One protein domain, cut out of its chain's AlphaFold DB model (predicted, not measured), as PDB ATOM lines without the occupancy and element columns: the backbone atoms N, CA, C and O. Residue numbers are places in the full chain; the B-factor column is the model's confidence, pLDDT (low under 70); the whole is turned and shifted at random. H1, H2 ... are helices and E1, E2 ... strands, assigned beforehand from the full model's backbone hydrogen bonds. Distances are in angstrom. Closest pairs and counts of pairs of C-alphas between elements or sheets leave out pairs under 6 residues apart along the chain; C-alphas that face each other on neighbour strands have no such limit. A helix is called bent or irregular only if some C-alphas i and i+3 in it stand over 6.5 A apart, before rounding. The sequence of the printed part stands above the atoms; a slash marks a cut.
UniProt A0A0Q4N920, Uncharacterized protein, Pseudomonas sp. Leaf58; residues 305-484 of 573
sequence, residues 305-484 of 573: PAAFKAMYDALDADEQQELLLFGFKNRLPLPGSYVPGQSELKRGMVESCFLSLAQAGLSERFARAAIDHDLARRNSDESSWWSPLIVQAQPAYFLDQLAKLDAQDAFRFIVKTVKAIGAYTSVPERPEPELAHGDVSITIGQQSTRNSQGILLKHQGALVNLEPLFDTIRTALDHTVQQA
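What this domain is: This is residues 305 to 484 of the 573 residues of an uncharacterized protein of Pseudomonas sp. Leaf58 (UniProt A0A0Q4N920). A small three-stranded sheet with helix H3 over one face makes one end of this domain, and a larger cluster of helices, H4 to H8, makes the other. In the cluster the two long helices H7 and H8 run opposite ways, and the short H5, near the middle of the domain, is set nearly at right angles to both; H1 packs on H3, H2 packs on H4, and the last residues of H7 reach the sheet's E3. The printed part has 180 residues, with seven named helices, H1 to H7, then strands E1, E2 and E3, then H8; the sheet's order is E1 E2 E3, all antiparallel, and the class is mostly helix. The whole is compact, with a radius of gyration of the C-alphas of 16.1 A, and spans 46 by 41 by 27 A.

Where its parts are: Look first for the sheet: E1 is residues 435 to 437, E2 residues 440 to 444, 13.4 A long, and E3 residues 455 to 459, 13.6 A long. Find C-alpha 440 at (24.232, -26.858, 90.014), where E2 begins. H3 is residues 342 to 359, 25.6 A long. H1, residues 305 to 313, begins at C-alpha 305, (17.598, -20.294, 91.845), and measures 12.0 A; H2, residues 317 to 329, measures 18.1 A. H4 is residues 364 to 376, 18.3 A long, H5 residues 387 to 393, 9.9 A, and H6 residues 395 to 403, 12.4 A. H7, residues 407 to 425, is the longest helix at 27.1 A; it is neither bent nor irregular, but only just: C-alphas 419 and 422 are 6.1 A apart. H8, residues 467 to 484, runs 26.2 A to C-alpha 484 at (6.292, -63.510, 86.869).

How they stand to each other: Start at the sheet, a meander, each strand the antiparallel neighbour of the one before. In the hairpin E1 and E2, N 435 and O 442 are 2.9 A apart, within hydrogen-bond range; in the hairpin E2 and E3, N 443 and O 456 are 2.9 A apart, also within range. H3 is on the sheet at a height of 8.2 A, making two layers, a helix on one face of a sheet; it lies over E2 and E3, slantwise to the strands at 36 degrees to E2 on the local plane. Its closest C-alphas to E2 are those of Ser 352 and Val 440, 5.9 A apart. H1 touches H3, closest at the C-alphas of Pro 305 and Cys 353, 5.5 A, with residues 349 to 357 of H3 alone. H7 only grazes the sheet with residues 422 to 425; its closest C-alphas to E3 are those of Ala 423 and Leu 456, 5.3 A. Moving outward, H7 touches H8 with residues 407 to 414 of H7 alone, at a shallow tilt of 17 degrees, opposite ways; the C-alphas of Ala 407 and Thr 480 are closest, 5.1 A. H5 is about perpendicular to H7, 90 degrees, and to H8, 75 degrees, touching them closest at the C-alphas of Ser 387 and Thr 417, 5.5 A, and of Gln 392 and Leu 469, 5.2 A. H4 and H5 form a helical hairpin, closest at the C-alphas of Ala 367 and Ile 390, 4.9 A. H6 touches H8, closest at the C-alphas of Leu 399 and Ala 476, 6.2 A, and H2 touches H4, closest at those of Gln 321 and Phe 366, 6.0 A. Every O i to N i+4 pair is within hydrogen-bond range in H1, H2, H3, H4, H5, H6 and H8, and 12 of 15 in H7.

The domain as a whole: The two C-alphas farthest apart, those of Ala 307 and Ala 484, are 48.8 A apart. The printed part has no cut. The link from H2 to H3, residues 330 to 341, is long. The mean pLDDT of the printed part is 71.8; look for low confidence under 70 in 73 residues, among them 329 to 362, 377 to 385 and 444 to 455.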
ATOM      1  N   PRO A 305      17.203 -19.138  91.057       56.75
ATOM      2  CA  PRO A 305      17.598 -20.294  91.845       56.75
ATOM      3  C   PRO A 305      18.247 -19.985  93.187       56.75
ATOM      4  O   PRO A 305      18.041 -20.725  94.149       56.75
ATOM      5  N   ALA A 306      19.024 -18.904  93.271       60.19
ATOM      6  CA  ALA A 306      19.677 -18.520  94.516       60.19
ATOM      7  C   ALA A 306      18.650 -17.976  95.514       60.19
ATOM      8  O   ALA A 306      18.664 -18.360  96.683       60.19
ATOM      9  N   ALA A 307      17.716 -17.148  95.038       63.06
ATOM     10  CA  ALA A 307      16.598 -16.674  95.846       63.06
ATOM     11  C   ALA A 307      15.681 -17.828  96.274       63.06
ATOM     12  O   ALA A 307      15.301 -17.903  97.439       63.06
ATOM     13  N   PHE A 308      15.369 -18.759  95.368       66.00
ATOM     14  CA  PHE A 308      14.575 -19.944  95.683       66.00
ATOM     15  C   PHE A 308      15.240 -20.811  96.755       66.00
ATOM     16  O   PHE A 308      14.589 -21.176  97.733       66.00
ATOM     17  N   LYS A 309      16.545 -21.083  96.625       67.38
ATOM     18  CA  LYS A 309      17.303 -21.831  97.632       67.38
ATOM     19  C   LYS A 309      17.329 -21.111  98.982       67.38
ATOM     20  O   LYS A 309      17.059 -21.737  99.997       67.38
ATOM     21  N   ALA A 310      17.594 -19.805  98.997       68.81
ATOM     22  CA  ALA A 310      17.602 -19.020 100.230       68.81
ATOM     23  C   ALA A 310      16.228 -18.997 100.921       68.81
ATOM     24  O   ALA A 310      16.157 -19.085 102.144       68.81
ATOM     25  N   MET A 311      15.139 -18.912 100.149       68.75
ATOM     26  CA  MET A 311      13.778 -19.015 100.681       68.75
ATOM     27  C   MET A 311      13.499 -20.408 101.242       68.75
ATOM     28  O   MET A 311      12.951 -20.512 102.330       68.75
ATOM     29  N   TYR A 312      13.897 -21.468 100.535       72.94
ATOM     30  CA  TYR A 312      13.725 -22.842 101.000       72.94
ATOM     31  C   TYR A 312      14.492 -23.125 102.295       72.94
ATOM     32  O   TYR A 312      13.940 -23.708 103.224       72.94
ATOM     33  N   ASP A 313      15.748 -22.685 102.375       74.12
ATOM     34  CA  ASP A 313      16.603 -22.880 103.549       74.12
ATOM     35  C   ASP A 313      16.065 -22.128 104.790       74.12
ATOM     36  O   ASP A 313      16.451 -22.444 105.914       74.12
ATOM     37  N   ALA A 314      15.161 -21.153 104.607       75.00
ATOM     38  CA  ALA A 314      14.495 -20.421 105.687       75.00
ATOM     39  C   ALA A 314      13.225 -21.108 106.231       75.00
ATOM     40  O   ALA A 314      12.697 -20.668 107.253       75.00
ATOM     41  N   LEU A 315      12.730 -22.148 105.557       72.81
ATOM     42  CA  LEU A 315      11.540 -22.904 105.953       72.81
ATOM     43  C   LEU A 315      11.851 -23.935 107.036       72.81
ATOM     44  O   LEU A 315      12.982 -24.417 107.149       72.81
ATOM     45  N   ASP A 316      10.826 -24.337 107.788       82.31
ATOM     46  CA  ASP A 316      10.951 -25.500 108.660       82.31
ATOM     47  C   ASP A 316      10.936 -26.827 107.873       82.31
ATOM     48  O   ASP A 316      10.608 -26.892 106.686       82.31
ATOM     49  N   ALA A 317      11.319 -27.919 108.535       78.94
ATOM     50  CA  ALA A 317      11.472 -29.219 107.886       78.94
ATOM     51  C   ALA A 317      10.156 -29.802 107.330       78.94
ATOM     52  O   ALA A 317      10.201 -30.585 106.376       78.94
ATOM     53  N   ASP A 318       9.000 -29.464 107.909       80.50
ATOM     54  CA  ASP A 318       7.699 -29.933 107.431       80.50
ATOM     55  C   ASP A 318       7.261 -29.120 106.203       80.50
ATOM     56  O   ASP A 318       6.871 -29.701 105.188       80.50
ATOM     57  N   GLU A 319       7.430 -27.800 106.229       76.69
ATOM     58  CA  GLU A 319       7.167 -26.902 105.098       76.69
ATOM     59  C   GLU A 319       8.060 -27.220 103.889       76.69
ATOM     60  O   GLU A 319       7.592 -27.283 102.747       76.69
ATOM     61  N   GLN A 320       9.342 -27.500 104.137       77.06
ATOM     62  CA  GLN A 320      10.282 -27.973 103.123       77.06
ATOM     63  C   GLN A 320       9.800 -29.271 102.464       77.06
ATOM     64  O   GLN A 320       9.851 -29.409 101.238       77.06
ATOM     65  N   GLN A 321       9.308 -30.229 103.255       77.00
ATOM     66  CA  GLN A 321       8.760 -31.483 102.734       77.00
ATOM     67  C   GLN A 321       7.483 -31.258 101.934       77.00
ATOM     68  O   GLN A 321       7.322 -31.851 100.866       77.00
ATOM     69  N   GLU A 322       6.581 -30.409 102.419       76.06
ATOM     70  CA  GLU A 322       5.351 -30.078 101.713       76.06
ATOM     71  C   GLU A 322       5.623 -29.420 100.363       76.06
ATOM     72  O   GLU A 322       4.957 -29.763  99.386       76.06
ATOM     73  N   LEU A 323       6.618 -28.534 100.283       74.75
ATOM     74  CA  LEU A 323       7.032 -27.933  99.021       74.75
ATOM     75  C   LEU A 323       7.580 -28.971  98.051       74.75
ATOM     76  O   LEU A 323       7.162 -29.008  96.892       74.75
ATOM     77  N   LEU A 324       8.517 -29.807  98.502       75.62
ATOM     78  CA  LEU A 324       9.095 -30.838  97.645       75.62
ATOM     79  C   LEU A 324       8.000 -31.800  97.168       75.62
ATOM     80  O   LEU A 324       7.954 -32.139  95.985       75.62
ATOM     81  N   LEU A 325       7.073 -32.207  98.047       74.31
ATOM     82  CA  LEU A 325       5.933 -33.053  97.680       74.31
ATOM     83  C   LEU A 325       4.989 -32.347  96.714       74.31
ATOM     84  O   LEU A 325       4.470 -32.993  95.808       74.31
ATOM     85  N   PHE A 326       4.761 -31.047  96.881       73.94
ATOM     86  CA  PHE A 326       3.960 -30.257  95.955       73.94
ATOM     87  C   PHE A 326       4.613 -30.207  94.569       73.94
ATOM     88  O   PHE A 326       3.957 -30.530  93.577       73.94
ATOM     89  N   GLY A 327       5.913 -29.900  94.496       69.81
ATOM     90  CA  GLY A 327       6.691 -29.937  93.257       69.81
ATOM     91  C   GLY A 327       6.645 -31.317  92.599       69.81
ATOM     92  O   GLY A 327       6.293 -31.434  91.426       69.81
ATOM     93  N   PHE A 328       6.876 -32.382  93.369       71.38
ATOM     94  CA  PHE A 328       6.832 -33.763  92.892       71.38
ATOM     95  C   PHE A 328       5.442 -34.187  92.384       71.38
ATOM     96  O   PHE A 328       5.315 -34.730  91.283       71.38
ATOM     97  N   LYS A 329       4.367 -33.909  93.137       68.44
ATOM     98  CA  LYS A 329       2.980 -34.261  92.765       68.44
ATOM     99  C   LYS A 329       2.533 -33.580  91.475       68.44
ATOM    100  O   LYS A 329       1.844 -34.204  90.656       68.44
ATOM    101  N   ASN A 330       2.975 -32.338  91.289       63.78
ATOM    102  CA  ASN A 330       2.751 -31.532  90.092       63.78
ATOM    103  C   ASN A 330       3.821 -31.755  89.009       63.78
ATOM    104  O   ASN A 330       3.774 -31.120  87.958       63.78
ATOM    105  N   ARG A 331       4.740 -32.712  89.236       57.22
ATOM    106  CA  ARG A 331       5.803 -33.156  88.320       57.22
ATOM    107  C   ARG A 331       6.741 -32.040  87.879       57.22
ATOM    108  O   ARG A 331       7.282 -32.085  86.779       57.22
ATOM    109  N   LEU A 332       6.941 -31.043  88.725       54.53
ATOM    110  CA  LEU A 332       7.740 -29.888  88.386       54.53
ATOM    111  C   LEU A 332       9.237 -30.210  88.529       54.53
ATOM    112  O   LEU A 332       9.657 -30.762  89.551       54.53
ATOM    113  N   PRO A 333      10.055 -29.880  87.517       48.91
ATOM    114  CA  PRO A 333       9.676 -29.517  86.136       48.91
ATOM    115  C   PRO A 333       9.438 -30.728  85.213       48.91
ATOM    116  O   PRO A 333       9.988 -31.804  85.395       48.91
ATOM    117  N   LEU A 334       8.562 -30.565  84.221       42.31
ATOM    118  CA  LEU A 334       7.799 -31.662  83.599       42.31
ATOM    119  C   LEU A 334       8.360 -32.212  82.250       42.31
ATOM    120  O   LEU A 334       8.106 -31.602  81.222       42.31
ATOM    121  N   PRO A 335       9.027 -33.374  82.116       36.62
ATOM    122  CA  PRO A 335       9.761 -33.837  80.902       36.62
ATOM    123  C   PRO A 335       9.100 -33.655  79.512       36.62
ATOM    124  O   PRO A 335       8.035 -34.213  79.264       36.62
ATOM    125  N   GLY A 336       9.788 -32.986  78.570       34.16
ATOM    126  CA  GLY A 336       9.674 -33.218  77.117       34.16
ATOM    127  C   GLY A 336       8.618 -32.445  76.305       34.16
ATOM    128  O   GLY A 336       7.428 -32.726  76.420       34.16
ATOM    129  N   SER A 337       9.107 -31.543  75.443       29.88
ATOM    130  CA  SER A 337       8.883 -31.385  73.984       29.88
ATOM    131  C   SER A 337       9.300 -29.953  73.642       29.88
ATOM    132  O   SER A 337       8.514 -29.028  73.844       29.88
ATOM    133  N   TYR A 338      10.556 -29.744  73.252       45.25
ATOM    134  CA  TYR A 338      11.129 -28.401  73.291       45.25
ATOM    135  C   TYR A 338      11.619 -27.893  71.948       45.25
ATOM    136  O   TYR A 338      12.131 -28.648  71.118       45.25
ATOM    137  N   VAL A 339      11.423 -26.589  71.785       35.50
ATOM    138  CA  VAL A 339      11.920 -25.765  70.695       35.50
ATOM    139  C   VAL A 339      13.065 -24.936  71.284       35.50
ATOM    140  O   VAL A 339      12.762 -24.137  72.171       35.50
ATOM    141  N   PRO A 340      14.311 -25.084  70.787       36.28
ATOM    142  CA  PRO A 340      15.502 -24.440  71.348       36.28
ATOM    143  C   PRO A 340      15.308 -22.949  71.673       36.28
ATOM    144  O   PRO A 340      14.985 -22.166  70.775       36.28
ATOM    145  N   GLY A 341      15.527 -22.539  72.930       45.62
ATOM    146  CA  GLY A 341      15.421 -21.144  73.364       45.62
ATOM    147  C   GLY A 341      15.435 -20.878  74.886       45.62
ATOM    148  O   GLY A 341      16.090 -21.537  75.687       45.62
ATOM    149  N   GLN A 342      14.754 -19.799  75.301       45.84
ATOM    150  CA  GLN A 342      14.765 -19.293  76.689       45.84
ATOM    151  C   GLN A 342      13.910 -20.117  77.669       45.84
ATOM    152  O   GLN A 342      14.065 -19.977  78.884       45.84
ATOM    153  N   SER A 343      12.977 -20.925  77.167       47.12
ATOM    154  CA  SER A 343      12.085 -21.750  77.985       47.12
ATOM    155  C   SER A 343      12.805 -22.974  78.552       47.12
ATOM    156  O   SER A 343      12.574 -23.302  79.717       47.12
ATOM    157  N   GLU A 344      13.716 -23.607  77.803       49.84
ATOM    158  CA  GLU A 344      14.519 -24.723  78.322       49.84
ATOM    159  C   GLU A 344      15.507 -24.271  79.391       49.84
ATOM    160  O   GLU A 344      15.656 -24.947  80.403       49.84
ATOM    161  N   LEU A 345      16.121 -23.099  79.215       51.81
ATOM    162  CA  LEU A 345      17.043 -22.511  80.187       51.81
ATOM    163  C   LEU A 345      16.350 -22.252  81.532       51.81
ATOM    164  O   LEU A 345      16.805 -22.728  82.569       51.81
ATOM    165  N   LYS A 346      15.197 -21.572  81.512       51.84
ATOM    166  CA  LYS A 346      14.400 -21.289  82.719       51.84
ATOM    167  C   LYS A 346      13.911 -22.566  83.396       51.84
ATOM    168  O   LYS A 346      13.854 -22.646  84.617       51.84
ATOM    169  N   ARG A 347      13.560 -23.581  82.611       54.53
ATOM    170  CA  ARG A 347      13.118 -24.858  83.152       54.53
ATOM    171  C   ARG A 347      14.258 -25.675  83.751       54.53
ATOM    172  O   ARG A 347      14.079 -26.215  84.838       54.53
ATOM    173  N   GLY A 348      15.400 -25.734  83.073       54.69
ATOM    174  CA  GLY A 348      16.621 -26.285  83.636       54.69
ATOM    175  C   GLY A 348      16.892 -25.640  84.990       54.69
ATOM    176  O   GLY A 348      17.137 -26.346  85.956       54.69
ATOM    177  N   MET A 349      16.757 -24.316  85.094       56.72
ATOM    178  CA  MET A 349      16.950 -23.598  86.354       56.72
ATOM    179  C   MET A 349      15.989 -24.045  87.469       56.72
ATOM    180  O   MET A 349      16.407 -24.160  88.614       56.72
ATOM    181  N   VAL A 350      14.722 -24.349  87.177       58.09
ATOM    182  CA  VAL A 350      13.812 -24.917  88.191       58.09
ATOM    183  C   VAL A 350      14.181 -26.380  88.507       58.09
ATOM    184  O   VAL A 350      14.110 -26.799  89.659       58.09
ATOM    185  N   GLU A 351      14.625 -27.161  87.516       61.69
ATOM    186  CA  GLU A 351      15.087 -28.553  87.687       61.69
ATOM    187  C   GLU A 351      16.323 -28.584  88.593       61.69
ATOM    188  O   GLU A 351      16.396 -29.384  89.523       61.69
ATOM    189  N   SER A 352      17.258 -27.655  88.385       57.81
ATOM    190  CA  SER A 352      18.463 -27.513  89.192       57.81
ATOM    191  C   SER A 352      18.175 -27.048  90.610       57.81
ATOM    192  O   SER A 352      18.798 -27.562  91.537       57.81
ATOM    193  N   CYS A 353      17.209 -26.141  90.797       58.81
ATOM    194  CA  CYS A 353      16.733 -25.746  92.120       58.81
ATOM    195  C   CYS A 353      16.306 -26.971  92.919       58.81
ATOM    196  O   CYS A 353      16.848 -27.261  93.980       58.81
ATOM    197  N   PHE A 354      15.360 -27.729  92.374       65.81
ATOM    198  CA  PHE A 354      14.825 -28.898  93.047       65.81
ATOM    199  C   PHE A 354      15.853 -30.013  93.220       65.81
ATOM    200  O   PHE A 354      15.845 -30.680  94.251       65.81
ATOM    201  N   LEU A 355      16.763 -30.188  92.260       61.66
ATOM    202  CA  LEU A 355      17.849 -31.155  92.361       61.66
ATOM    203  C   LEU A 355      18.822 -30.807  93.491       61.66
ATOM    204  O   LEU A 355      19.200 -31.691  94.255       61.66
ATOM    205  N   SER A 356      19.207 -29.532  93.610       61.47
ATOM    206  CA  SER A 356      20.071 -29.048  94.692       61.47
ATOM    207  C   SER A 356      19.428 -29.300  96.054       61.47
ATOM    208  O   SER A 356      20.069 -29.846  96.950       61.47
ATOM    209  N   LEU A 357      18.135 -28.990  96.185       64.25
ATOM    210  CA  LEU A 357      17.387 -29.250  97.414       64.25
ATOM    211  C   LEU A 357      17.258 -30.746  97.712       64.25
ATOM    212  O   LEU A 357      17.405 -31.166  98.856       64.25
ATOM    213  N   ALA A 358      17.032 -31.564  96.683       63.22
ATOM    214  CA  ALA A 358      16.959 -33.005  96.837       63.22
ATOM    215  C   ALA A 358      18.298 -33.595  97.309       63.22
ATOM    216  O   ALA A 358      18.350 -34.383  98.251       63.22
ATOM    217  N   GLN A 359      19.408 -33.199  96.694       62.22
ATOM    218  CA  GLN A 359      20.719 -33.767  97.009       62.22
ATOM    219  C   GLN A 359      21.298 -33.289  98.339       62.22
ATOM    220  O   GLN A 359      22.056 -34.035  98.957       62.22
ATOM    221  N   ALA A 360      20.900 -32.108  98.817       60.72
ATOM    222  CA  ALA A 360      21.260 -31.622 100.148       60.72
ATOM    223  C   ALA A 360      20.685 -32.487 101.289       60.72
ATOM    224  O   ALA A 360      21.173 -32.414 102.416       60.72
ATOM    225  N   GLY A 361      19.695 -33.340 101.003       57.16
ATOM    226  CA  GLY A 361      19.183 -34.328 101.944       57.16
ATOM    227  C   GLY A 361      17.690 -34.558 101.774       57.16
ATOM    228  O   GLY A 361      16.885 -34.020 102.532       57.16
ATOM    229  N   LEU A 362      17.304 -35.396 100.807       68.81
ATOM    230  CA  LEU A 362      15.946 -35.933 100.748       68.81
ATOM    231  C   LEU A 362      15.616 -36.602 102.085       68.81
ATOM    232  O   LEU A 362      16.200 -37.627 102.437       68.81
ATOM    233  N   SER A 363      14.651 -36.048 102.820       75.56
ATOM    234  CA  SER A 363      14.135 -36.732 104.004       75.56
ATOM    235  C   SER A 363      13.563 -38.098 103.610       75.56
ATOM    236  O   SER A 363      12.916 -38.242 102.566       75.56
ATOM    237  N   GLU A 364      13.747 -39.105 104.467       82.44
ATOM    238  CA  GLU A 364      13.174 -40.436 104.230       82.44
ATOM    239  C   GLU A 364      11.656 -40.360 104.023       82.44
ATOM    240  O   GLU A 364      11.095 -41.040 103.165       82.44
ATOM    241  N   ARG A 365      10.994 -39.477 104.781       82.38
ATOM    242  CA  ARG A 365       9.551 -39.229 104.707       82.38
ATOM    243  C   ARG A 365       9.126 -38.727 103.331       82.38
ATOM    244  O   ARG A 365       8.170 -39.267 102.774       82.38
ATOM    245  N   PHE A 366       9.837 -37.748 102.769       84.00
ATOM    246  CA  PHE A 366       9.579 -37.286 101.405       84.00
ATOM    247  C   PHE A 366       9.769 -38.423 100.400       84.00
ATOM    248  O   PHE A 366       8.874 -38.679  99.600       84.00
ATOM    249  N   ALA A 367      10.908 -39.121 100.452       84.75
ATOM    250  CA  ALA A 367      11.245 -40.140  99.463       84.75
ATOM    251  C   ALA A 367      10.218 -41.285  99.444       84.75
ATOM    252  O   ALA A 367       9.795 -41.707  98.369       84.75
ATOM    253  N   ARG A 368       9.733 -41.727 100.612       88.31
ATOM    254  CA  ARG A 368       8.657 -42.731 100.704       88.31
ATOM    255  C   ARG A 368       7.338 -42.227 100.128       88.31
ATOM    256  O   ARG A 368       6.751 -42.903  99.290       88.31
ATOM    257  N   ALA A 369       6.907 -41.025 100.512       85.69
ATOM    258  CA  ALA A 369       5.672 -40.435  99.999       85.69
ATOM    259  C   ALA A 369       5.731 -40.184  98.479       85.69
ATOM    260  O   ALA A 369       4.727 -40.344  97.782       85.69
ATOM    261  N   ALA A 370       6.906 -39.827  97.960       82.25
ATOM    262  CA  ALA A 370       7.155 -39.694  96.535       82.25
ATOM    263  C   ALA A 370       7.040 -41.053  95.823       82.25
ATOM    264  O   ALA A 370       6.295 -41.155  94.851       82.25
ATOM    265  N   ILE A 371       7.684 -42.106  96.345       85.19
ATOM    266  CA  ILE A 371       7.581 -43.479  95.818       85.19
ATOM    267  C   ILE A 371       6.120 -43.950  95.794       85.19
ATOM    268  O   ILE A 371       5.648 -44.402  94.752       85.19
ATOM    269  N   ASP A 372       5.380 -43.799  96.896       86.12
ATOM    270  CA  ASP A 372       3.974 -44.222  96.983       86.12
ATOM    271  C   ASP A 372       3.104 -43.517  95.940       86.12
ATOM    272  O   ASP A 372       2.263 -44.127  95.276       86.12
ATOM    273  N   HIS A 373       3.324 -42.218  95.766       80.69
ATOM    274  CA  HIS A 373       2.577 -41.414  94.815       80.69
ATOM    275  C   HIS A 373       2.914 -41.763  93.354       80.69
ATOM    276  O   HIS A 373       2.015 -41.841  92.514       80.69
ATOM    277  N   ASP A 374       4.187 -42.010  93.044       76.94
ATOM    278  CA  ASP A 374       4.633 -42.460  91.722       76.94
ATOM    279  C   ASP A 374       4.052 -43.849  91.384       76.94
ATOM    280  O   ASP A 374       3.568 -44.077  90.269       76.94
ATOM    281  N   LEU A 375       3.998 -44.750  92.370       77.56
ATOM    282  CA  LEU A 375       3.403 -46.084  92.250       77.56
ATOM    283  C   LEU A 375       1.873 -46.078  92.162       77.56
ATOM    284  O   LEU A 375       1.295 -46.949  91.512       77.56
ATOM    285  N   ALA A 376       1.190 -45.106  92.765       75.62
ATOM    286  CA  ALA A 376      -0.259 -44.952  92.624       75.62
ATOM    287  C   ALA A 376      -0.669 -44.549  91.192       75.62
ATOM    288  O   ALA A 376      -1.773 -44.857  90.742       75.62
ATOM    289  N   ARG A 377       0.225 -43.907  90.426       67.88
ATOM    290  CA  ARG A 377      -0.029 -43.395  89.063       67.88
ATOM    291  C   ARG A 377       0.341 -44.395  87.954       67.88
ATOM    292  O   ARG A 377       0.945 -44.034  86.938       67.88
ATOM    293  N   ARG A 378      -0.064 -45.660  88.115       60.09
ATOM    294  CA  ARG A 378       0.352 -46.807  87.274       60.09
ATOM    295  C   ARG A 378       0.147 -46.605  85.764       60.09
ATOM    296  O   ARG A 378       1.015 -46.981  84.976       60.09
ATOM    297  N   ASN A 379      -0.926 -45.915  85.370       57.09
ATOM    298  CA  ASN A 379      -1.328 -45.713  83.968       57.09
ATOM    299  C   ASN A 379      -0.636 -44.548  83.240       57.09
ATOM    300  O   ASN A 379      -0.920 -44.317  82.069       57.09
ATOM    301  N   SER A 380       0.240 -43.780  83.893       60.28
ATOM    302  CA  SER A 380       0.897 -42.649  83.226       60.28
ATOM    303  C   SER A 380       2.169 -43.080  82.495       60.28
ATOM    304  O   SER A 380       3.061 -43.645  83.115       60.28
ATOM    305  N   ASP A 381       2.297 -42.750  81.212       56.78
ATOM    306  CA  ASP A 381       3.461 -43.068  80.360       56.78
ATOM    307  C   ASP A 381       4.744 -42.272  80.683       56.78
ATOM    308  O   ASP A 381       5.760 -42.373  79.984       56.78
ATOM    309  N   GLU A 382       4.721 -41.454  81.728       55.97
ATOM    310  CA  GLU A 382       5.785 -40.506  82.023       55.97
ATOM    311  C   GLU A 382       6.638 -40.905  83.205       55.97
ATOM    312  O   GLU A 382       6.144 -41.298  84.259       55.97
ATOM    313  N   SER A 383       7.939 -40.721  83.016       58.06
ATOM    314  CA  SER A 383       8.952 -40.814  84.053       58.06
ATOM    315  C   SER A 383       9.033 -39.493  84.816       58.06
ATOM    316  O   SER A 383       9.214 -38.446  84.188       58.06
ATOM    317  N   SER A 384       8.956 -39.532  86.147       67.00
ATOM    318  CA  SER A 384       9.387 -38.395  86.960       67.00
ATOM    319  C   SER A 384      10.911 -38.323  86.903       67.00
ATOM    320  O   SER A 384      11.599 -39.323  87.106       67.00
ATOM    321  N   TRP A 385      11.468 -37.149  86.611       65.75
ATOM    322  CA  TRP A 385      12.920 -36.968  86.647       65.75
ATOM    323  C   TRP A 385      13.465 -37.152  88.072       65.75
ATOM    324  O   TRP A 385      14.630 -37.476  88.232       65.75
ATOM    325  N   TRP A 386      12.626 -37.056  89.106       72.06
ATOM    326  CA  TRP A 386      12.996 -37.338  90.494       72.06
ATOM    327  C   TRP A 386      13.161 -38.828  90.804       72.06
ATOM    328  O   TRP A 386      13.819 -39.154  91.792       72.06
ATOM    329  N   SER A 387      12.566 -39.730  90.006       77.44
ATOM    330  CA  SER A 387      12.498 -41.165  90.325       77.44
ATOM    331  C   SER A 387      13.873 -41.780  90.651       77.44
ATOM    332  O   SER A 387      13.966 -42.484  91.654       77.44
ATOM    333  N   PRO A 388      14.967 -41.483  89.915       80.19
ATOM    334  CA  PRO A 388      16.302 -41.971  90.260       80.19
ATOM    335  C   PRO A 388      16.758 -41.581  91.675       80.19
ATOM    336  O   PRO A 388      17.273 -42.419  92.408       80.19
ATOM    337  N   LEU A 389      16.516 -40.333  92.084       78.00
ATOM    338  CA  LEU A 389      16.980 -39.792  93.366       78.00
ATOM    339  C   LEU A 389      16.168 -40.328  94.545       78.00
ATOM    340  O   LEU A 389      16.737 -40.700  95.566       78.00
ATOM    341  N   ILE A 390      14.839 -40.394  94.410       81.81
ATOM    342  CA  ILE A 390      13.972 -40.900  95.486       81.81
ATOM    343  C   ILE A 390      14.178 -42.403  95.704       81.81
ATOM    344  O   ILE A 390      14.169 -42.857  96.847       81.81
ATOM    345  N   VAL A 391      14.430 -43.165  94.630       85.69
ATOM    346  CA  VAL A 391      14.755 -44.594  94.729       85.69
ATOM    347  C   VAL A 391      16.120 -44.778  95.380       85.69
ATOM    348  O   VAL A 391      16.254 -45.614  96.268       85.69
ATOM    349  N   GLN A 392      17.116 -43.971  95.007       82.75
ATOM    350  CA  GLN A 392      18.431 -44.004  95.646       82.75
ATOM    351  C   GLN A 392      18.369 -43.628  97.136       82.75
ATOM    352  O   GLN A 392      19.113 -44.194  97.933       82.75
ATOM    353  N   ALA A 393      17.477 -42.713  97.526       82.69
ATOM    354  CA  ALA A 393      17.298 -42.306  98.919       82.69
ATOM    355  C   ALA A 393      16.578 -43.362  99.780       82.69
ATOM    356  O   ALA A 393      16.816 -43.424 100.986       82.69
ATOM    357  N   GLN A 394      15.688 -44.178  99.202       88.50
ATOM    358  CA  GLN A 394      14.920 -45.207  99.923       88.50
ATOM    359  C   GLN A 394      14.824 -46.536  99.134       88.50
ATOM    360  O   GLN A 394      13.721 -46.987  98.805       88.50
ATOM    361  N   PRO A 395      15.956 -47.219  98.867       89.81
ATOM    362  CA  PRO A 395      15.994 -48.388  97.984       89.81
ATOM    363  C   PRO A 395      15.240 -49.594  98.556       89.81
ATOM    364  O   PRO A 395      14.511 -50.274  97.837       89.81
ATOM    365  N   ALA A 396      15.346 -49.839  99.866       90.81
ATOM    366  CA  ALA A 396      14.646 -50.947 100.518       90.81
ATOM    367  C   ALA A 396      13.120 -50.761 100.497       90.81
ATOM    368  O   ALA A 396      12.382 -51.704 100.217       90.81
ATOM    369  N   TYR A 397      12.647 -49.534 100.746       92.62
ATOM    370  CA  TYR A 397      11.221 -49.211 100.676       92.62
ATOM    371  C   TYR A 397      10.692 -49.350  99.249       92.62
ATOM    372  O   TYR A 397       9.621 -49.908  99.032       92.62
ATOM    373  N   PHE A 398      11.467 -48.887  98.267       90.25
ATOM    374  CA  PHE A 398      11.135 -49.041  96.859       90.25
ATOM    375  C   PHE A 398      10.947 -50.513  96.461       90.25
ATOM    376  O   PHE A 398       9.931 -50.857  95.857       90.25
ATOM    377  N   LEU A 399      11.886 -51.387  96.840       91.19
ATOM    378  CA  LEU A 399      11.798 -52.824  96.568       91.19
ATOM    379  C   LEU A 399      10.580 -53.470  97.247       91.19
ATOM    380  O   LEU A 399       9.875 -54.249  96.608       91.19
ATOM    381  N   ASP A 400      10.293 -53.110  98.504       92.31
ATOM    382  CA  ASP A 400       9.110 -53.592  99.231       92.31
ATOM    383  C   ASP A 400       7.802 -53.176  98.542       92.31
ATOM    384  O   ASP A 400       6.885 -53.983  98.388       92.31
ATOM    385  N   GLN A 401       7.708 -51.928  98.075       90.69
ATOM    386  CA  GLN A 401       6.511 -51.455  97.382       90.69
ATOM    387  C   GLN A 401       6.347 -52.082  95.995       90.69
ATOM    388  O   GLN A 401       5.230 -52.449  95.627       90.69
ATOM    389  N   LEU A 402       7.435 -52.270  95.240       87.81
ATOM    390  CA  LEU A 402       7.388 -52.993  93.968       87.81
ATOM    391  C   LEU A 402       6.927 -54.439  94.146       87.81
ATOM    392  O   LEU A 402       6.132 -54.921  93.344       87.81
ATOM    393  N   ALA A 403       7.376 -55.117  95.206       86.38
ATOM    394  CA  ALA A 403       7.014 -56.507  95.465       86.38
ATOM    395  C   ALA A 403       5.504 -56.714  95.697       86.38
ATOM    396  O   ALA A 403       5.019 -57.836  95.544       86.38
ATOM    397  N   LYS A 404       4.764 -55.651  96.045       88.56
ATOM    398  CA  LYS A 404       3.300 -55.656  96.233       88.56
ATOM    399  C   LYS A 404       2.517 -55.491  94.926       88.56
ATOM    400  O   LYS A 404       1.291 -55.607  94.937       88.56
ATOM    401  N   LEU A 405       3.189 -55.172  93.822       85.19
ATOM    402  CA  LEU A 405       2.576 -55.015  92.506       85.19
ATOM    403  C   LEU A 405       2.562 -56.347  91.760       85.19
ATOM    404  O   LEU A 405       3.327 -57.260  92.068       85.19
ATOM    405  N   ASP A 406       1.719 -56.450  90.733       85.19
ATOM    406  CA  ASP A 406       1.931 -57.495  89.739       85.19
ATOM    407  C   ASP A 406       3.213 -57.216  88.937       85.19
ATOM    408  O   ASP A 406       3.691 -56.082  88.825       85.19
ATOM    409  N   ALA A 407       3.773 -58.275  88.355       81.19
ATOM    410  CA  ALA A 407       5.052 -58.189  87.668       81.19
ATOM    411  C   ALA A 407       5.030 -57.242  86.449       81.19
ATOM    412  O   ALA A 407       6.062 -56.693  86.078       81.19
ATOM    413  N   GLN A 408       3.874 -57.025  85.813       79.06
ATOM    414  CA  GLN A 408       3.769 -56.132  84.658       79.06
ATOM    415  C   GLN A 408       3.773 -54.658  85.085       79.06
ATOM    416  O   GLN A 408       4.403 -53.823  84.428       79.06
ATOM    417  N   ASP A 409       3.110 -54.332  86.190       80.62
ATOM    418  CA  ASP A 409       3.137 -53.012  86.821       80.62
ATOM    419  C   ASP A 409       4.526 -52.685  87.386       80.62
ATOM    420  O   ASP A 409       5.052 -51.595  87.132       80.62
ATOM    421  N   ALA A 410       5.162 -53.643  88.070       84.75
ATOM    422  CA  ALA A 410       6.523 -53.489  88.582       84.75
ATOM    423  C   ALA A 410       7.532 -53.247  87.448       84.75
ATOM    424  O   ALA A 410       8.314 -52.292  87.494       84.75
ATOM    425  N   PHE A 411       7.455 -54.040  86.373       82.44
ATOM    426  CA  PHE A 411       8.313 -53.875  85.201       82.44
ATOM    427  C   PHE A 411       8.134 -52.500  84.542       82.44
ATOM    428  O   PHE A 411       9.117 -51.823  84.233       82.44
ATOM    429  N   ARG A 412       6.886 -52.036  84.384       78.00
ATOM    430  CA  ARG A 412       6.596 -50.692  83.858       78.00
ATOM    431  C   ARG A 412       7.239 -49.595  84.702       78.00
ATOM    432  O   ARG A 412       7.749 -48.626  84.143       78.00
ATOM    433  N   PHE A 413       7.233 -49.731  86.025       79.75
ATOM    434  CA  PHE A 413       7.836 -48.734  86.903       79.75
ATOM    435  C   PHE A 413       9.364 -48.689  86.796       79.75
ATOM    436  O   PHE A 413       9.959 -47.610  86.710       79.75
ATOM    437  N   ILE A 414      10.003 -49.858  86.736       84.38
ATOM    438  CA  ILE A 414      11.453 -49.963  86.555       84.38
ATOM    439  C   ILE A 414      11.879 -49.260  85.263       84.38
ATOM    440  O   ILE A 414      12.790 -48.433  85.269       84.38
ATOM    441  N   VAL A 415      11.168 -49.517  84.166       79.12
ATOM    442  CA  VAL A 415      11.451 -48.915  82.856       79.12
ATOM    443  C   VAL A 415      11.313 -47.387  82.901       79.12
ATOM    444  O   VAL A 415      12.173 -46.678  82.375       79.12
ATOM    445  N   LYS A 416      10.292 -46.855  83.591       76.69
ATOM    446  CA  LYS A 416      10.138 -45.402  83.808       76.69
ATOM    447  C   LYS A 416      11.305 -44.811  84.602       76.69
ATOM    448  O   LYS A 416      11.790 -43.740  84.249       76.69
ATOM    449  N   THR A 417      11.772 -45.511  85.634       79.81
ATOM    450  CA  THR A 417      12.913 -45.070  86.451       79.81
ATOM    451  C   THR A 417      14.190 -45.015  85.613       79.81
ATOM    452  O   THR A 417      14.900 -44.014  85.633       79.81
ATOM    453  N   VAL A 418      14.441 -46.037  84.788       78.69
ATOM    454  CA  VAL A 418      15.612 -46.097  83.896       78.69
ATOM    455  C   VAL A 418      15.582 -44.998  82.839       78.69
ATOM    456  O   VAL A 418      16.608 -44.382  82.560       78.69
ATOM    457  N   LYS A 419      14.405 -44.672  82.300       74.00
ATOM    458  CA  LYS A 419      14.249 -43.550  81.366       74.00
ATOM    459  C   LYS A 419      14.695 -42.211  81.968       74.00
ATOM    460  O   LYS A 419      15.250 -41.381  81.247       74.00
ATOM    461  N   ALA A 420      14.486 -42.005  83.268       72.44
ATOM    462  CA  ALA A 420      14.917 -40.793  83.963       72.44
ATOM    463  C   ALA A 420      16.440 -40.737  84.210       72.44
ATOM    464  O   ALA A 420      16.992 -39.642  84.268       72.44
ATOM    465  N   ILE A 421      17.142 -41.876  84.282       76.88
ATOM    466  CA  ILE A 421      18.601 -41.937  84.523       76.88
ATOM    467  C   ILE A 421      19.406 -41.233  83.422       76.88
ATOM    468  O   ILE A 421      20.430 -40.606  83.708       76.88
ATOM    469  N   GLY A 422      18.940 -41.289  82.170       70.00
ATOM    470  CA  GLY A 422      19.642 -40.682  81.036       70.00
ATOM    471  C   GLY A 422      19.879 -39.173  81.190       70.00
ATOM    472  O   GLY A 422      20.895 -38.674  80.716       70.00
ATOM    473  N   ALA A 423      19.002 -38.459  81.910       65.88
ATOM    474  CA  ALA A 423      19.150 -37.023  82.181       65.88
ATOM    475  C   ALA A 423      20.271 -36.694  83.192       65.88
ATOM    476  O   ALA A 423      20.787 -35.579  83.217       65.88
ATOM    477  N   TYR A 424      20.667 -37.662  84.021       69.06
ATOM    478  CA  TYR A 424      21.674 -37.475  85.073       69.06
ATOM    479  C   TYR A 424      23.070 -37.948  84.688       69.06
ATOM    480  O   TYR A 424      24.050 -37.561  85.318       69.06
ATOM    481  N   THR A 425      23.157 -38.836  83.699       73.19
ATOM    482  CA  THR A 425      24.370 -39.632  83.456       73.19
ATOM    483  C   THR A 425      24.937 -39.481  82.052       73.19
ATOM    484  O   THR A 425      26.078 -39.876  81.820       73.19
ATOM    485  N   SER A 426      24.187 -38.887  81.119       77.00
ATOM    486  CA  SER A 426      24.581 -38.816  79.711       77.00
ATOM    487  C   SER A 426      24.599 -37.383  79.198       77.00
ATOM    488  O   SER A 426      23.628 -36.647  79.338       77.00
ATOM    489  N   VAL A 427      25.678 -36.997  78.521       79.25
ATOM    490  CA  VAL A 427      25.765 -35.702  77.830       79.25
ATOM    491  C   VAL A 427      24.777 -35.680  76.650       79.25
ATOM    492  O   VAL A 427      24.672 -36.688  75.940       79.25
ATOM    493  N   PRO A 428      24.026 -34.582  76.429       71.94
ATOM    494  CA  PRO A 428      23.156 -34.458  75.265       71.94
ATOM    495  C   PRO A 428      23.965 -34.360  73.967       71.94
ATOM    496  O   PRO A 428      25.147 -34.018  73.962       71.94
ATOM    497  N   GLU A 429      23.324 -34.658  72.842       70.69
ATOM    498  CA  GLU A 429      23.941 -34.492  71.527       70.69
ATOM    499  C   GLU A 429      24.002 -33.000  71.165       70.69
ATOM    500  O   GLU A 429      23.069 -32.264  71.451       70.69
ATOM    501  N   ARG A 430      25.091 -32.523  70.545       68.94
ATOM    502  CA  ARG A 430      25.301 -31.087  70.238       68.94
ATOM    503  C   ARG A 430      24.994 -30.173  71.442       68.94
ATOM    504  O   ARG A 430      24.064 -29.370  71.373       68.94
ATOM    505  N   PRO A 431      25.746 -30.321  72.545       74.38
ATOM    506  CA  PRO A 431      25.516 -29.539  73.748       74.38
ATOM    507  C   PRO A 431      25.732 -28.043  73.490       74.38
ATOM    508  O   PRO A 431      26.697 -27.638  72.837       74.38
ATOM    509  N   GLU A 432      24.839 -27.232  74.037       68.31
ATOM    510  CA  GLU A 432      25.013 -25.796  74.212       68.31
ATOM    511  C   GLU A 432      25.991 -25.502  75.369       68.31
ATOM    512  O   GLU A 432      26.315 -26.404  76.149       68.31
ATOM    513  N   PRO A 433      26.499 -24.259  75.499       70.75
ATOM    514  CA  PRO A 433      27.356 -23.880  76.616       70.75
ATOM    515  C   PRO A 433      26.715 -24.187  77.971       70.75
ATOM    516  O   PRO A 433      25.540 -23.907  78.202       70.75
ATOM    517  N   GLU A 434      27.514 -24.753  78.870       73.62
ATOM    518  CA  GLU A 434      27.091 -25.082  80.226       73.62
ATOM    519  C   GLU A 434      26.759 -23.813  81.017       73.62
ATOM    520  O   GLU A 434      27.514 -22.838  81.021       73.62
ATOM    521  N   LEU A 435      25.622 -23.843  81.703       64.69
ATOM    522  CA  LEU A 435      25.126 -22.747  82.524       64.69
ATOM    523  C   LEU A 435      25.240 -23.149  83.985       64.69
ATOM    524  O   LEU A 435      24.619 -24.123  84.411       64.69
ATOM    525  N   ALA A 436      26.042 -22.412  84.744       65.31
ATOM    526  CA  ALA A 436      26.224 -22.635  86.172       65.31
ATOM    527  C   ALA A 436      25.316 -21.702  86.985       65.31
ATOM    528  O   ALA A 436      25.290 -20.493  86.754       65.31
ATOM    529  N   HIS A 437      24.604 -22.267  87.959       58.06
ATOM    530  CA  HIS A 437      23.728 -21.555  88.883       58.06
ATOM    531  C   HIS A 437      23.895 -22.116  90.301       58.06
ATOM    532  O   HIS A 437      23.357 -23.171  90.636       58.06
ATOM    533  N   GLY A 438      24.643 -21.398  91.146       67.00
ATOM    534  CA  GLY A 438      24.992 -21.874  92.486       67.00
ATOM    535  C   GLY A 438      25.779 -23.185  92.424       67.00
ATOM    536  O   GLY A 438      26.743 -23.294  91.668       67.00
ATOM    537  N   ASP A 439      25.322 -24.183  93.180       67.88
ATOM    538  CA  ASP A 439      25.915 -25.521  93.236       67.88
ATOM    539  C   ASP A 439      25.439 -26.445  92.109       67.88
ATOM    540  O   ASP A 439      25.728 -27.630  92.148       67.88
ATOM    541  N   VAL A 440      24.694 -25.983  91.104       65.69
ATOM    542  CA  VAL A 440      24.232 -26.858  90.014       65.69
ATOM    543  C   VAL A 440      24.547 -26.238  88.665       65.69
ATOM    544  O   VAL A 440      24.385 -25.036  88.461       65.69
ATOM    545  N   SER A 441      24.986 -27.061  87.721       72.81
ATOM    546  CA  SER A 441      25.169 -26.668  86.331       72.81
ATOM    547  C   SER A 441      24.347 -27.529  85.383       72.81
ATOM    548  O   SER A 441      24.006 -28.680  85.668       72.81
ATOM    549  N   ILE A 442      23.975 -26.921  84.259       71.31
ATOM    550  CA  ILE A 442      23.021 -27.472  83.302       71.31
ATOM    551  C   ILE A 442      23.605 -27.366  81.906       71.31
ATOM    552  O   ILE A 442      24.121 -26.321  81.508       71.31
ATOM    553  N   THR A 443      23.480 -28.441  81.142       72.88
ATOM    554  CA  THR A 443      23.785 -28.460  79.714       72.88
ATOM    555  C   THR A 443      22.550 -28.913  78.953       72.88
ATOM    556  O   THR A 443      21.987 -29.963  79.254       72.88
ATOM    557  N   ILE A 444      22.139 -28.131  77.959       68.31
ATOM    558  CA  ILE A 444      21.003 -28.436  77.085       68.31
ATOM    559  C   ILE A 444      21.554 -28.798  75.706       68.31
ATOM    560  O   ILE A 444      22.576 -28.267  75.284       68.31
ATOM    561  N   GLY A 445      20.912 -29.723  75.006       65.44
ATOM    562  CA  GLY A 445      21.267 -30.089  73.643       65.44
ATOM    563  C   GLY A 445      20.191 -30.941  72.980       65.44
ATOM    564  O   GLY A 445      19.077 -31.106  73.475       65.44
ATOM    565  N   GLN A 446      20.530 -31.504  71.830       68.94
ATOM    566  CA  GLN A 446      19.690 -32.446  71.107       68.94
ATOM    567  C   GLN A 446      19.535 -33.765  71.877       68.94
ATOM    568  O   GLN A 446      20.452 -34.263  72.537       68.94
ATOM    569  N   GLN A 447      18.338 -34.344  71.778       68.88
ATOM    570  CA  GLN A 447      18.039 -35.653  72.347       68.88
ATOM    571  C   GLN A 447      18.839 -36.738  71.630       68.88
ATOM    572  O   GLN A 447      18.909 -36.753  70.404       68.88
ATOM    573  N   SER A 448      19.352 -37.693  72.394       68.12
ATOM    574  CA  SER A 448      20.053 -38.867  71.880       68.12
ATOM    575  C   SER A 448      19.468 -40.149  72.469       68.12
ATOM    576  O   SER A 448      18.623 -40.119  73.366       68.12
ATOM    577  N   THR A 449      19.922 -41.306  71.985       69.19
ATOM    578  CA  THR A 449      19.523 -42.605  72.550       69.19
ATOM    579  C   THR A 449      19.889 -42.703  74.036       69.19
ATOM    580  O   THR A 449      19.075 -43.168  74.825       69.19
ATOM    581  N   ARG A 450      21.067 -42.191  74.428       68.62
ATOM    582  CA  ARG A 450      21.559 -42.202  75.819       68.62
ATOM    583  C   ARG A 450      21.000 -41.067  76.682       68.62
ATOM    584  O   ARG A 450      20.905 -41.213  77.897       68.62
ATOM    585  N   ASN A 451      20.612 -39.951  76.066       68.50
ATOM    586  CA  ASN A 451      19.971 -38.823  76.735       68.50
ATOM    587  C   ASN A 451      18.683 -38.435  75.998       68.50
ATOM    588  O   ASN A 451      18.652 -37.502  75.193       68.50
ATOM    589  N   SER A 452      17.600 -39.154  76.301       63.16
ATOM    590  CA  SER A 452      16.289 -38.914  75.683       63.16
ATOM    591  C   SER A 452      15.679 -37.550  76.025       63.16
ATOM    592  O   SER A 452      14.725 -37.134  75.372       63.16
ATOM    593  N   GLN A 453      16.212 -36.856  77.035       61.69
ATOM    594  CA  GLN A 453      15.728 -35.547  77.467       61.69
ATOM    595  C   GLN A 453      16.474 -34.393  76.794       61.69
ATOM    596  O   GLN A 453      15.910 -33.310  76.687       61.69
ATOM    597  N   GLY A 454      17.700 -34.616  76.309       65.62
ATOM    598  CA  GLY A 454      18.556 -33.545  75.798       65.62
ATOM    599  C   GLY A 454      19.055 -32.605  76.904       65.62
ATOM    600  O   GLY A 454      19.439 -31.479  76.618       65.62
ATOM    601  N   ILE A 455      19.029 -33.043  78.166       67.69
ATOM    602  CA  ILE A 455      19.403 -32.236  79.335       67.69
ATOM    603  C   ILE A 455      20.393 -33.033  80.175       67.69
ATOM    604  O   ILE A 455      20.171 -34.216  80.426       67.69
ATOM    605  N   LEU A 456      21.475 -32.391  80.595       74.19
ATOM    606  CA  LEU A 456      22.428 -32.904  81.572       74.19
ATOM    607  C   LEU A 456      22.454 -31.969  82.775       74.19
ATOM    608  O   LEU A 456      22.611 -30.759  82.614       74.19
ATOM    609  N   LEU A 457      22.348 -32.548  83.967       72.50
ATOM    610  CA  LEU A 457      22.424 -31.839  85.241       72.50
ATOM    611  C   LEU A 457      23.673 -32.295  86.009       72.50
ATOM    612  O   LEU A 457      23.923 -33.496  86.123       72.50
ATOM    613  N   LYS A 458      24.445 -31.354  86.558       74.69
ATOM    614  CA  LYS A 458      25.588 -31.624  87.447       74.69
ATOM    615  C   LYS A 458      25.437 -30.855  88.749       74.69
ATOM    616  O   LYS A 458      25.072 -29.689  88.715       74.69
ATOM    617  N   HIS A 459      25.791 -31.462  89.874       73.19
ATOM    618  CA  HIS A 459      25.831 -30.801  91.178       73.19
ATOM    619  C   HIS A 459      27.281 -30.654  91.643       73.19
ATOM    620  O   HIS A 459      28.070 -31.588  91.549       73.19
ATOM    621  N   GLN A 460      27.648 -29.464  92.102       73.56
ATOM    622  CA  GLN A 460      28.994 -29.024  92.463       73.56
ATOM    623  C   GLN A 460      30.022 -29.356  91.369       73.56
ATOM    624  O   GLN A 460      31.145 -29.774  91.637       73.56
ATOM    625  N   GLY A 461      29.611 -29.208  90.104       70.56
ATOM    626  CA  GLY A 461      30.428 -29.523  88.929       70.56
ATOM    627  C   GLY A 461      30.612 -31.021  88.645       70.56
ATOM    628  O   GLY A 461      31.262 -31.366  87.659       70.56
ATOM    629  N   ALA A 462      30.024 -31.910  89.451       73.75
ATOM    630  CA  ALA A 462      30.105 -33.357  89.296       73.75
ATOM    631  C   ALA A 462      28.784 -33.964  88.796       73.75
ATOM    632  O   ALA A 462      27.688 -33.501  89.119       73.75
ATOM    633  N   LEU A 463      28.889 -35.035  88.005       73.44
ATOM    634  CA  LEU A 463      27.731 -35.864  87.672       73.44
ATOM    635  C   LEU A 463      27.235 -36.585  88.924       73.44
ATOM    636  O   LEU A 463      28.021 -36.988  89.783       73.44
ATOM    637  N   VAL A 464      25.921 -36.772  89.001       70.12
ATOM    638  CA  VAL A 464      25.294 -37.492  90.108       70.12
ATOM    639  C   VAL A 464      25.731 -38.953  90.059       70.12
ATOM    640  O   VAL A 464      25.521 -39.630  89.050       70.12
ATOM    641  N   ASN A 465      26.324 -39.452  91.145       74.44
ATOM    642  CA  ASN A 465      26.666 -40.866  91.229       74.44
ATOM    643  C   ASN A 465      25.398 -41.699  91.477       74.44
ATOM    644  O   ASN A 465      24.852 -41.700  92.582       74.44
ATOM    645  N   LEU A 466      24.960 -42.419  90.441       76.69
ATOM    646  CA  LEU A 466      23.800 -43.311  90.464       76.69
ATOM    647  C   LEU A 466      24.185 -44.804  90.488       76.69
ATOM    648  O   LEU A 466      23.326 -45.652  90.262       76.69
ATOM    649  N   GLU A 467      25.439 -45.169  90.774       77.44
ATOM    650  CA  GLU A 467      25.836 -46.587  90.873       77.44
ATOM    651  C   GLU A 467      24.972 -47.406  91.853       77.44
ATOM    652  O   GLU A 467      24.463 -48.453  91.441       77.44
ATOM    653  N   PRO A 468      24.673 -46.932  93.084       81.00
ATOM    654  CA  PRO A 468      23.813 -47.677  94.013       81.00
ATOM    655  C   PRO A 468      22.379 -47.888  93.494       81.00
ATOM    656  O   PRO A 468      21.699 -48.858  93.846       81.00
ATOM    657  N   LEU A 469      21.900 -46.979  92.638       84.62
ATOM    658  CA  LEU A 469      20.593 -47.098  92.002       84.62
ATOM    659  C   LEU A 469      20.585 -48.233  90.972       84.62
ATOM    660  O   LEU A 469      19.599 -48.966  90.897       84.62
ATOM    661  N   PHE A 470      21.660 -48.411  90.199       85.44
ATOM    662  CA  PHE A 470      21.736 -49.488  89.211       85.44
ATOM    663  C   PHE A 470      21.640 -50.874  89.861       85.44
ATOM    664  O   PHE A 470      20.916 -51.728  89.349       85.44
ATOM    665  N   ASP A 471      22.260 -51.080  91.024       86.81
ATOM    666  CA  ASP A 471      22.141 -52.337  91.776       86.81
ATOM    667  C   ASP A 471      20.732 -52.560  92.338       86.81
ATOM    668  O   ASP A 471      20.195 -53.674  92.288       86.81
ATOM    669  N   THR A 472      20.087 -51.488  92.800       89.69
ATOM    670  CA  THR A 472      18.684 -51.522  93.238       89.69
ATOM    671  C   THR A 472      17.758 -51.904  92.079       89.69
ATOM    672  O   THR A 472      16.871 -52.741  92.237       89.69
ATOM    673  N   ILE A 473      17.985 -51.342  90.890       89.38
ATOM    674  CA  ILE A 473      17.194 -51.635  89.689       89.38
ATOM    675  C   ILE A 473      17.418 -53.069  89.200       89.38
ATOM    676  O   ILE A 473      16.444 -53.734  88.854       89.38
ATOM    677  N   ARG A 474      18.660 -53.572  89.201       88.75
ATOM    678  CA  ARG A 474      18.951 -54.982  88.878       88.75
ATOM    679  C   ARG A 474      18.196 -55.922  89.812       88.75
ATOM    680  O   ARG A 474      17.488 -56.811  89.352       88.75
ATOM    681  N   THR A 475      18.255 -55.645  91.113       90.00
ATOM    682  CA  THR A 475      17.538 -56.413  92.139       90.00
ATOM    683  C   THR A 475      16.020 -56.374  91.910       90.00
ATOM    684  O   THR A 475      15.349 -57.404  91.974       90.00
ATOM    685  N   ALA A 476      15.469 -55.203  91.579       89.19
ATOM    686  CA  ALA A 476      14.055 -55.044  91.246       89.19
ATOM    687  C   ALA A 476      13.647 -55.843  89.994       89.19
ATOM    688  O   ALA A 476      12.590 -56.478  89.989       89.19
ATOM    689  N   LEU A 477      14.476 -55.837  88.943       88.12
ATOM    690  CA  LEU A 477      14.253 -56.616  87.720       88.12
ATOM    691  C   LEU A 477      14.249 -58.114  88.015       88.12
ATOM    692  O   LEU A 477      13.315 -58.805  87.609       88.12
ATOM    693  N   ASP A 478      15.234 -58.598  88.768       86.44
ATOM    694  CA  ASP A 478      15.346 -60.009  89.131       86.44
ATOM    695  C   ASP A 478      14.130 -60.478  89.938       86.44
ATOM    696  O   ASP A 478      13.517 -61.496  89.600       86.44
ATOM    697  N   HIS A 479      13.712 -59.710  90.949       87.25
ATOM    698  CA  HIS A 479      12.502 -60.012  91.717       87.25
ATOM    699  C   HIS A 479      11.248 -60.018  90.841       87.25
ATOM    700  O   HIS A 479      10.435 -60.940  90.939       87.25
ATOM    701  N   THR A 480      11.110 -59.040  89.946       87.12
ATOM    702  CA  THR A 480       9.960 -58.938  89.035       87.12
ATOM    703  C   THR A 480       9.871 -60.155  88.109       87.12
ATOM    704  O   THR A 480       8.799 -60.742  87.936       87.12
ATOM    705  N   VAL A 481      11.002 -60.602  87.551       83.69
ATOM    706  CA  VAL A 481      11.068 -61.797  86.694       83.69
ATOM    707  C   VAL A 481      10.758 -63.068  87.490       83.69
ATOM    708  O   VAL A 481      10.028 -63.937  87.004       83.69
ATOM    709  N   GLN A 482      11.262 -63.186  88.721       83.94
ATOM    710  CA  GLN A 482      10.957 -64.318  89.601       83.94
ATOM    711  C   GLN A 482       9.466 -64.389  89.951       83.94
ATOM    712  O   GLN A 482       8.875 -65.467  89.877       83.94
ATOM    713  N   GLN A 483       8.836 -63.255  90.269       83.56
ATOM    714  CA  GLN A 483       7.397 -63.171  90.533       83.56
ATOM    715  C   GLN A 483       6.570 -63.589  89.313       83.56
ATOM    716  O   GLN A 483       5.653 -64.404  89.441       83.56
ATOM    717  N   ALA A 484       6.931 -63.105  88.121       82.31
ATOM    718  CA  ALA A 484       6.292 -63.510  86.869       82.31
ATOM    719  C   ALA A 484       6.388 -65.025  86.642       82.31
ATOM    720  O   ALA A 484       5.419 -65.680  86.250       82.31
TER     721      ALA A 484